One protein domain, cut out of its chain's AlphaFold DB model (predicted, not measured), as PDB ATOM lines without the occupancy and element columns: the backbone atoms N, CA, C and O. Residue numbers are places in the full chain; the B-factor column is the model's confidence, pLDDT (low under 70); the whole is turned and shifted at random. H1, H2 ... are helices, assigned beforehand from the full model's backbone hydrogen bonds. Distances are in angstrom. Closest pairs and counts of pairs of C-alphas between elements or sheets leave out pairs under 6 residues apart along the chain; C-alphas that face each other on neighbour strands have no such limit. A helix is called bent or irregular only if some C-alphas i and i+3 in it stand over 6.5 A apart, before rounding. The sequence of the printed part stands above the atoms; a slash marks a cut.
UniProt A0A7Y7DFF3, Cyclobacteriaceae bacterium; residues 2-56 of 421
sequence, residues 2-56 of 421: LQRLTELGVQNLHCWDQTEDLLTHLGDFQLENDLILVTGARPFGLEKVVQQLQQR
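AT A GLANCE: This is residues 2 to 56 of the 421 residues of a protein of Cyclobacteriaceae bacterium (UniProt A0A7Y7DFF3). Two short helices, H2 and H3, lie side by side and run the same way; a long loop, residues 29 to 46, leaves the end of H2, folds back near Asn 33 and returns to the start of H3. A third short helix, H1, sits away from this pair at the far end of an extended link, residues 8 to 18. The printed part has 55 residues with three named helices in the order H1, H2, H3 and no named strand; the class is all helix, though the helices hold 23 of the 55 residues. The whole is only just loose, close to compact, with a radius of gyration of the C-alphas of 12.2 A and spans of 34 by 29 by 16 A.

HOW THE PARTS SIT: Begin with H1, residues 2 to 7, which touches no helix. Go on to H2, residues 19 to 28; H1 and H2 are apart. Then look at H3, residues 47 to 53, which touches H2: their closest C-alphas, those of Leu 23 and Val 49, are 6.2 A apart. H2 and H3 run the same way at a shallow tilt of 10 degrees, 9.9 A from centre to centre. H1 and H3 are apart. In H1 and H3 every O i to N i+4 pair is within hydrogen-bond range; in H2 it is 3 of 6, beside 5 of 7 O i to N i+3 pairs.

IN THESE COORDINATES: Find C-alpha 2 at (-59.418, -27.574, 25.774); from there H1 runs 8.7 A to C-alpha 7. H2 begins at C-alpha 19, at (-44.393, -34.959, 26.038), and runs 15.1 A to C-alpha 28; it is irregular, with C-alphas 24 and 27 standing 7.2 A apart. H3 runs 10.1 A from C-alpha 47 to C-alpha 53 at (-43.283, -36.932, 39.065).

THE WHOLE: The C-alphas of Glu 7 and Arg 56 are the two farthest apart, at 35.4 A. The printed part has no cut. Both links are long: 11 residues between H1 and H2, and 18 between H2 and H3. The mean pLDDT of the printed part is 84.1; look to residues 55 to 56 for the model's low confidence, under 70.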
ATOM      1  N   LEU A   2     -59.768 -28.889  25.200       80.31
ATOM      2  CA  LEU A   2     -59.418 -27.574  25.774       80.31
ATOM      3  C   LEU A   2     -60.636 -26.670  26.015       80.31
ATOM      4  O   LEU A   2     -60.824 -26.190  27.124       80.31
ATOM      5  N   GLN A   3     -61.520 -26.541  25.023       82.69
ATOM      6  CA  GLN A   3     -62.769 -25.788  25.173       82.69
ATOM      7  C   GLN A   3     -63.651 -26.320  26.319       82.69
ATOM      8  O   GLN A   3     -64.170 -25.538  27.106       82.69
ATOM      9  N   ARG A   4     -63.764 -27.647  26.462       85.75
ATOM     10  CA  ARG A   4     -64.515 -28.294  27.548       85.75
ATOM     11  C   ARG A   4     -63.896 -27.990  28.917       85.75
ATOM     12  O   ARG A   4     -64.628 -27.731  29.862       85.75
ATOM     13  N   LEU A   5     -62.567 -28.014  29.041       84.69
ATOM     14  CA  LEU A   5     -61.879 -27.666  30.292       84.69
ATOM     15  C   LEU A   5     -62.104 -26.193  30.661       84.69
ATOM     16  O   LEU A   5     -62.341 -25.882  31.826       84.69
ATOM     17  N   THR A   6     -62.112 -25.296  29.671       83.62
ATOM     18  CA  THR A   6     -62.470 -23.887  29.877       83.62
ATOM     19  C   THR A   6     -63.927 -23.727  30.325       83.62
ATOM     20  O   THR A   6     -64.191 -22.977  31.262       83.62
ATOM     21  N   GLU A   7     -64.869 -24.458  29.723       89.81
ATOM     22  CA  GLU A   7     -66.288 -24.462  30.122       89.81
ATOM     23  C   GLU A   7     -66.500 -25.010  31.545       89.81
ATOM     24  O   GLU A   7     -67.389 -24.547  32.257       89.81
ATOM     25  N   LEU A   8     -65.652 -25.945  31.988       88.50
ATOM     26  CA  LEU A   8     -65.616 -26.459  33.364       88.50
ATOM     27  C   LEU A   8     -64.919 -25.511  34.359       88.50
ATOM     28  O   LEU A   8     -64.828 -25.833  35.541       88.50
ATOM     29  N   GLY A   9     -64.436 -24.348  33.908       89.00
ATOM     30  CA  GLY A   9     -63.829 -23.332  34.767       89.00
ATOM     31  C   GLY A   9     -62.384 -23.620  35.179       89.00
ATOM     32  O   GLY A   9     -61.921 -23.063  36.174       89.00
ATOM     33  N   VAL A  10     -61.655 -24.466  34.442       86.00
ATOM     34  CA  VAL A  10     -60.222 -24.694  34.688       86.00
ATOM     35  C   VAL A  10     -59.448 -23.403  34.404       86.00
ATOM     36  O   VAL A  10     -59.443 -22.912  33.276       86.00
ATOM     37  N   GLN A  11     -58.801 -22.844  35.432       81.50
ATOM     38  CA  GLN A  11     -58.172 -21.515  35.364       81.50
ATOM     39  C   GLN A  11     -56.729 -21.535  34.842       81.50
ATOM     40  O   GLN A  11     -56.306 -20.580  34.197       81.50
ATOM     41  N   ASN A  12     -55.991 -22.624  35.076       84.62
ATOM     42  CA  ASN A  12     -54.579 -22.748  34.714       84.62
ATOM     43  C   ASN A  12     -54.412 -23.854  33.668       84.62
ATOM     44  O   ASN A  12     -54.388 -25.039  33.999       84.62
ATOM     45  N   LEU A  13     -54.343 -23.462  32.396       87.75
ATOM     46  CA  LEU A  13     -54.124 -24.367  31.270       87.75
ATOM     47  C   LEU A  13     -52.727 -24.133  30.698       87.75
ATOM     48  O   LEU A  13     -52.424 -23.051  30.203       87.75
ATOM     49  N   HIS A  14     -51.905 -25.177  30.730       88.88
ATOM     50  CA  HIS A  14     -50.590 -25.213  30.099       88.88
ATOM     51  C   HIS A  14     -50.633 -26.255  28.980       88.88
ATOM     52  O   HIS A  14     -51.167 -27.348  29.168       88.88
ATOM     53  N   CYS A  15     -50.146 -25.893  27.797       89.75
ATOM     54  CA  CYS A  15     -50.156 -26.752  26.617       89.75
ATOM     55  C   CYS A  15     -48.729 -26.901  26.100       89.75
ATOM     56  O   CYS A  15     -48.003 -25.913  26.013       89.75
ATOM     57  N   TRP A  16     -48.371 -28.124  25.725       90.25
ATOM     58  CA  TRP A  16     -47.096 -28.458  25.105       90.25
ATOM     59  C   TRP A  16     -47.363 -29.291  23.858       90.25
ATOM     60  O   TRP A  16     -48.320 -30.068  23.830       90.25
ATOM     61  N   ASP A  17     -46.527 -29.124  22.837       89.25
ATOM     62  CA  ASP A  17     -46.691 -29.837  21.571       89.25
ATOM     63  C   ASP A  17     -46.257 -31.303  21.683       89.25
ATOM     64  O   ASP A  17     -46.831 -32.161  21.009       89.25
ATOM     65  N   GLN A  18     -45.263 -31.604  22.528       90.00
ATOM     66  CA  GLN A  18     -44.742 -32.950  22.779       90.00
ATOM     67  C   GLN A  18     -44.597 -33.232  24.282       90.00
ATOM     68  O   GLN A  18     -44.441 -32.328  25.104       90.00
ATOM     69  N   THR A  19     -44.598 -34.515  24.650       90.44
ATOM     70  CA  THR A  19     -44.393 -34.959  26.038       90.44
ATOM     71  C   THR A  19     -43.020 -34.543  26.564       90.44
ATOM     72  O   THR A  19     -42.897 -34.151  27.719       90.44
ATOM     73  N   GLU A  20     -41.989 -34.574  25.721       91.38
ATOM     74  CA  GLU A  20     -40.633 -34.134  26.049       91.38
ATOM     75  C   GLU A  20     -40.588 -32.673  26.518       91.38
ATOM     76  O   GLU A  20     -39.870 -32.361  27.468       91.38
ATOM     77  N   ASP A  21     -41.399 -31.796  25.922       92.44
ATOM     78  CA  ASP A  21     -41.472 -30.391  26.323       92.44
ATOM     79  C   ASP A  21     -42.100 -30.250  27.716       92.44
ATOM     80  O   ASP A  21     -41.570 -29.524  28.560       92.44
ATOM     81  N   LEU A  22     -43.170 -31.002  28.003       92.00
ATOM     82  CA  LEU A  22     -43.767 -31.071  29.341       92.00
ATOM     83  C   LEU A  22     -42.737 -31.527  30.387       92.00
ATOM     84  O   LEU A  22     -42.613 -30.886  31.427       92.00
ATOM     85  N   LEU A  23     -41.961 -32.581  30.106       89.75
ATOM     86  CA  LEU A  23     -40.952 -33.115  31.037       89.75
ATOM     87  C   LEU A  23     -39.932 -32.051  31.475       89.75
ATOM     88  O   LEU A  23     -39.527 -32.023  32.638       89.75
ATOM     89  N   THR A  24     -39.545 -31.140  30.577       91.50
ATOM     90  CA  THR A  24     -38.612 -30.047  30.916       91.50
ATOM     91  C   THR A  24     -39.214 -28.976  31.828       91.50
ATOM     92  O   THR A  24     -38.465 -28.346  32.569       91.50
ATOM     93  N   HIS A  25     -40.541 -28.821  31.835       90.06
ATOM     94  CA  HIS A  25     -41.266 -27.817  32.626       90.06
ATOM     95  C   HIS A  25     -41.950 -28.409  33.867       90.06
ATOM     96  O   HIS A  25     -42.559 -27.682  34.646       90.06
ATOM     97  N   LEU A  26     -41.861 -29.727  34.096       85.56
ATOM     98  CA  LEU A  26     -42.487 -30.367  35.262       85.56
ATOM     99  C   LEU A  26     -42.001 -29.785  36.596       85.56
ATOM    100  O   LEU A  26     -42.772 -29.727  37.550       85.56
ATOM    101  N   GLY A  27     -40.742 -29.343  36.659       81.81
ATOM    102  CA  GLY A  27     -40.167 -28.708  37.848       81.81
ATOM    103  C   GLY A  27     -40.700 -27.303  38.141       81.81
ATOM    104  O   GLY A  27     -40.494 -26.809  39.247       81.81
ATOM    105  N   ASP A  28     -41.392 -26.673  37.188       87.94
ATOM    106  CA  ASP A  28     -41.964 -25.333  37.359       87.94
ATOM    107  C   ASP A  28     -43.277 -25.367  38.153       87.94
ATOM    108  O   ASP A  28     -43.720 -24.346  38.687       87.94
ATOM    109  N   PHE A  29     -43.907 -26.542  38.256       86.06
ATOM    110  CA  PHE A  29     -45.124 -26.727  39.032       86.06
ATOM    111  C   PHE A  29     -44.799 -26.869  40.521       86.06
ATOM    112  O   PHE A  29     -44.042 -27.746  40.937       86.06
ATOM    113  N   GLN A  30     -45.428 -26.033  41.346       83.69
ATOM    114  CA  GLN A  30     -45.426 -26.196  42.798       83.69
ATOM    115  C   GLN A  30     -46.468 -27.251  43.174       83.69
ATOM    116  O   GLN A  30     -47.625 -26.914  43.401       83.69
ATOM    117  N   LEU A  31     -46.052 -28.519  43.164       82.38
ATOM    118  CA  LEU A  31     -46.919 -29.659  43.460       82.38
ATOM    119  C   LEU A  31     -46.726 -30.096  44.916       82.38
ATOM    120  O   LEU A  31     -45.705 -30.699  45.254       82.38
ATOM    121  N   GLU A  32     -47.698 -29.809  45.778       78.00
ATOM    122  CA  GLU A  32     -47.667 -30.181  47.196       78.00
ATOM    123  C   GLU A  32     -49.064 -30.586  47.679       78.00
ATOM    124  O   GLU A  32     -49.990 -29.783  47.702       78.00
ATOM    125  N   ASN A  33     -49.215 -31.849  48.098       72.88
ATOM    126  CA  ASN A  33     -50.509 -32.457  48.447       72.88
ATOM    127  C   ASN A  33     -51.555 -32.418  47.312       72.88
ATOM    128  O   ASN A  33     -52.757 -32.487  47.571       72.88
ATOM    129  N   ASP A  34     -51.098 -32.358  46.060       80.00
ATOM    130  CA  ASP A  34     -51.955 -32.360  44.876       80.00
ATOM    131  C   ASP A  34     -52.272 -33.776  44.375       80.00
ATOM    132  O   ASP A  34     -51.421 -34.669  44.363       80.00
ATOM    133  N   LEU A  35     -53.501 -33.969  43.884       79.62
ATOM    134  CA  LEU A  35     -53.885 -35.153  43.117       79.62
ATOM    135  C   LEU A  35     -53.543 -34.931  41.643       79.62
ATOM    136  O   LEU A  35     -54.171 -34.118  40.965       79.62
ATOM    137  N   ILE A  36     -52.583 -35.695  41.129       86.31
ATOM    138  CA  ILE A  36     -52.164 -35.601  39.730       86.31
ATOM    139  C   ILE A  36     -52.804 -36.733  38.928       86.31
ATOM    140  O   ILE A  36     -52.458 -37.902  39.093       86.31
ATOM    141  N   LEU A  37     -53.718 -36.379  38.024       85.94
ATOM    142  CA  LEU A  37     -54.261 -37.301  37.030       85.94
ATOM    143  C   LEU A  37     -53.467 -37.173  35.728       85.94
ATOM    144  O   LEU A  37     -53.535 -36.150  35.050       85.94
ATOM    145  N   VAL A  38     -52.764 -38.238  35.347       88.00
ATOM    146  CA  VAL A  38     -52.123 -38.344  34.030       88.00
ATOM    147  C   VAL A  38     -52.991 -39.234  33.148       88.00
ATOM    148  O   VAL A  38     -53.209 -40.401  33.461       88.00
ATOM    149  N   THR A  39     -53.511 -38.687  32.050       87.12
ATOM    150  CA  THR A  39     -54.386 -39.409  31.120       87.12
ATOM    151  C   THR A  39     -54.049 -39.064  29.675       87.12
ATOM    152  O   THR A  39     -53.765 -37.912  29.351       87.12
ATOM    153  N   GLY A  40     -54.059 -40.068  28.799       84.56
ATOM    154  CA  GLY A  40     -53.772 -39.901  27.378       84.56
ATOM    155  C   GLY A  40     -53.534 -41.228  26.663       84.56
ATOM    156  O   GLY A  40     -53.465 -42.290  27.278       84.56
ATOM    157  N   ALA A  41     -53.443 -41.176  25.335       82.94
ATOM    158  CA  ALA A  41     -53.213 -42.366  24.520       82.94
ATOM    159  C   ALA A  41     -51.742 -42.825  24.583       82.94
ATOM    160  O   ALA A  41     -50.834 -41.996  24.620       82.94
ATOM    161  N   ARG A  42     -51.504 -44.144  24.489       77.19
ATOM    162  CA  ARG A  42     -50.157 -44.761  24.501       77.19
ATOM    163  C   ARG A  42     -49.114 -44.099  23.579       77.19
ATOM    164  O   ARG A  42     -47.969 -43.998  24.008       77.19
ATOM    165  N   PRO A  43     -49.440 -43.614  22.359       87.56
ATOM    166  CA  PRO A  43     -48.448 -42.962  21.496       87.56
ATOM    167  C   PRO A  43     -47.779 -41.727  22.109       87.56
ATOM    168  O   PRO A  43     -46.684 -41.374  21.689       87.56
ATOM    169  N   PHE A  44     -48.414 -41.083  23.094       86.19
ATOM    170  CA  PHE A  44     -47.855 -39.913  23.768       86.19
ATOM    171  C   PHE A  44     -46.811 -40.267  24.835       86.19
ATOM    172  O   PHE A  44     -46.153 -39.368  25.347       86.19
ATOM    173  N   GLY A  45     -46.625 -41.545  25.186       86.25
ATOM    174  CA  GLY A  45     -45.546 -41.953  26.089       86.25
ATOM    175  C   GLY A  45     -45.617 -41.305  27.480       86.25
ATOM    176  O   GLY A  45     -44.582 -40.969  28.063       86.25
ATOM    177  N   LEU A  46     -46.828 -41.051  27.993       88.06
ATOM    178  CA  LEU A  46     -47.044 -40.326  29.252       88.06
ATOM    179  C   LEU A  46     -46.492 -41.067  30.479       88.06
ATOM    180  O   LEU A  46     -46.382 -40.476  31.552       88.06
ATOM    181  N   GLU A  47     -46.072 -42.326  30.333       80.81
ATOM    182  CA  GLU A  47     -45.374 -43.071  31.380       80.81
ATOM    183  C   GLU A  47     -44.104 -42.333  31.838       80.81
ATOM    184  O   GLU A  47     -43.767 -42.366  33.022       80.81
ATOM    185  N   LYS A  48     -43.445 -41.588  30.935       83.06
ATOM    186  CA  LYS A  48     -42.277 -40.749  31.258       83.06
ATOM    187  C   LYS A  48     -42.617 -39.622  32.243       83.06
ATOM    188  O   LYS A  48     -41.834 -39.332  33.143       83.06
ATOM    189  N   VAL A  49     -43.796 -39.010  32.100       86.81
ATOM    190  CA  VAL A  49     -44.284 -37.933  32.986       86.81
ATOM    191  C   VAL A  49     -44.500 -38.484  34.383       86.81
ATOM    192  O   VAL A  49     -44.032 -37.917  35.368       86.81
ATOM    193  N   VAL A  50     -45.149 -39.647  34.460       84.25
ATOM    194  CA  VAL A  50     -45.366 -40.351  35.721       84.25
ATOM    195  C   VAL A  50     -44.023 -40.692  36.380       84.25
ATOM    196  O   VAL A  50     -43.877 -40.473  37.577       84.25
ATOM    197  N   GLN A  51     -43.028 -41.177  35.630       76.69
ATOM    198  CA  GLN A  51     -41.693 -41.481  36.168       76.69
ATOM    199  C   GLN A  51     -40.997 -40.255  36.778       76.69
ATOM    200  O   GLN A  51     -40.401 -40.375  37.844       76.69
ATOM    201  N   GLN A  52     -41.088 -39.083  36.146       80.06
ATOM    202  CA  GLN A  52     -40.429 -37.871  36.643       80.06
ATOM    203  C   GLN A  52     -41.154 -37.240  37.843       80.06
ATOM    204  O   GLN A  52     -40.510 -36.664  38.715       80.06
ATOM    205  N   LEU A  53     -42.480 -37.384  37.921       80.75
ATOM    206  CA  LEU A  53     -43.283 -36.932  39.065       80.75
ATOM    207  C   LEU A  53     -43.160 -37.844  40.299       80.75
ATOM    208  O   LEU A  53     -43.565 -37.472  41.401       80.75
ATOM    209  N   GLN A  54     -42.622 -39.054  40.145       71.56
ATOM    210  CA  GLN A  54     -42.497 -40.001  41.248       71.56
ATOM    211  C   GLN A  54     -41.376 -39.607  42.221       71.56
ATOM    212  O   GLN A  54     -40.194 -39.733  41.920       71.56
ATOM    213  N   GLN A  55     -41.743 -39.257  43.459       57.44
ATOM    214  CA  GLN A  55     -40.779 -39.003  44.544       57.44
ATOM    215  C   GLN A  55     -40.000 -40.257  44.986       57.44
ATOM    216  O   GLN A  55     -38.896 -40.155  45.522       57.44
ATOM    217  N   ARG A  56     -40.569 -41.458  44.804       57.75
ATOM    218  CA  ARG A  56     -39.955 -42.733  45.209       57.75
ATOM    219  C   ARG A  56     -39.559 -43.547  43.981       57.75
ATOM    220  O   ARG A  56     -40.402 -44.214  43.388       57.75
TER     221      ARG A  56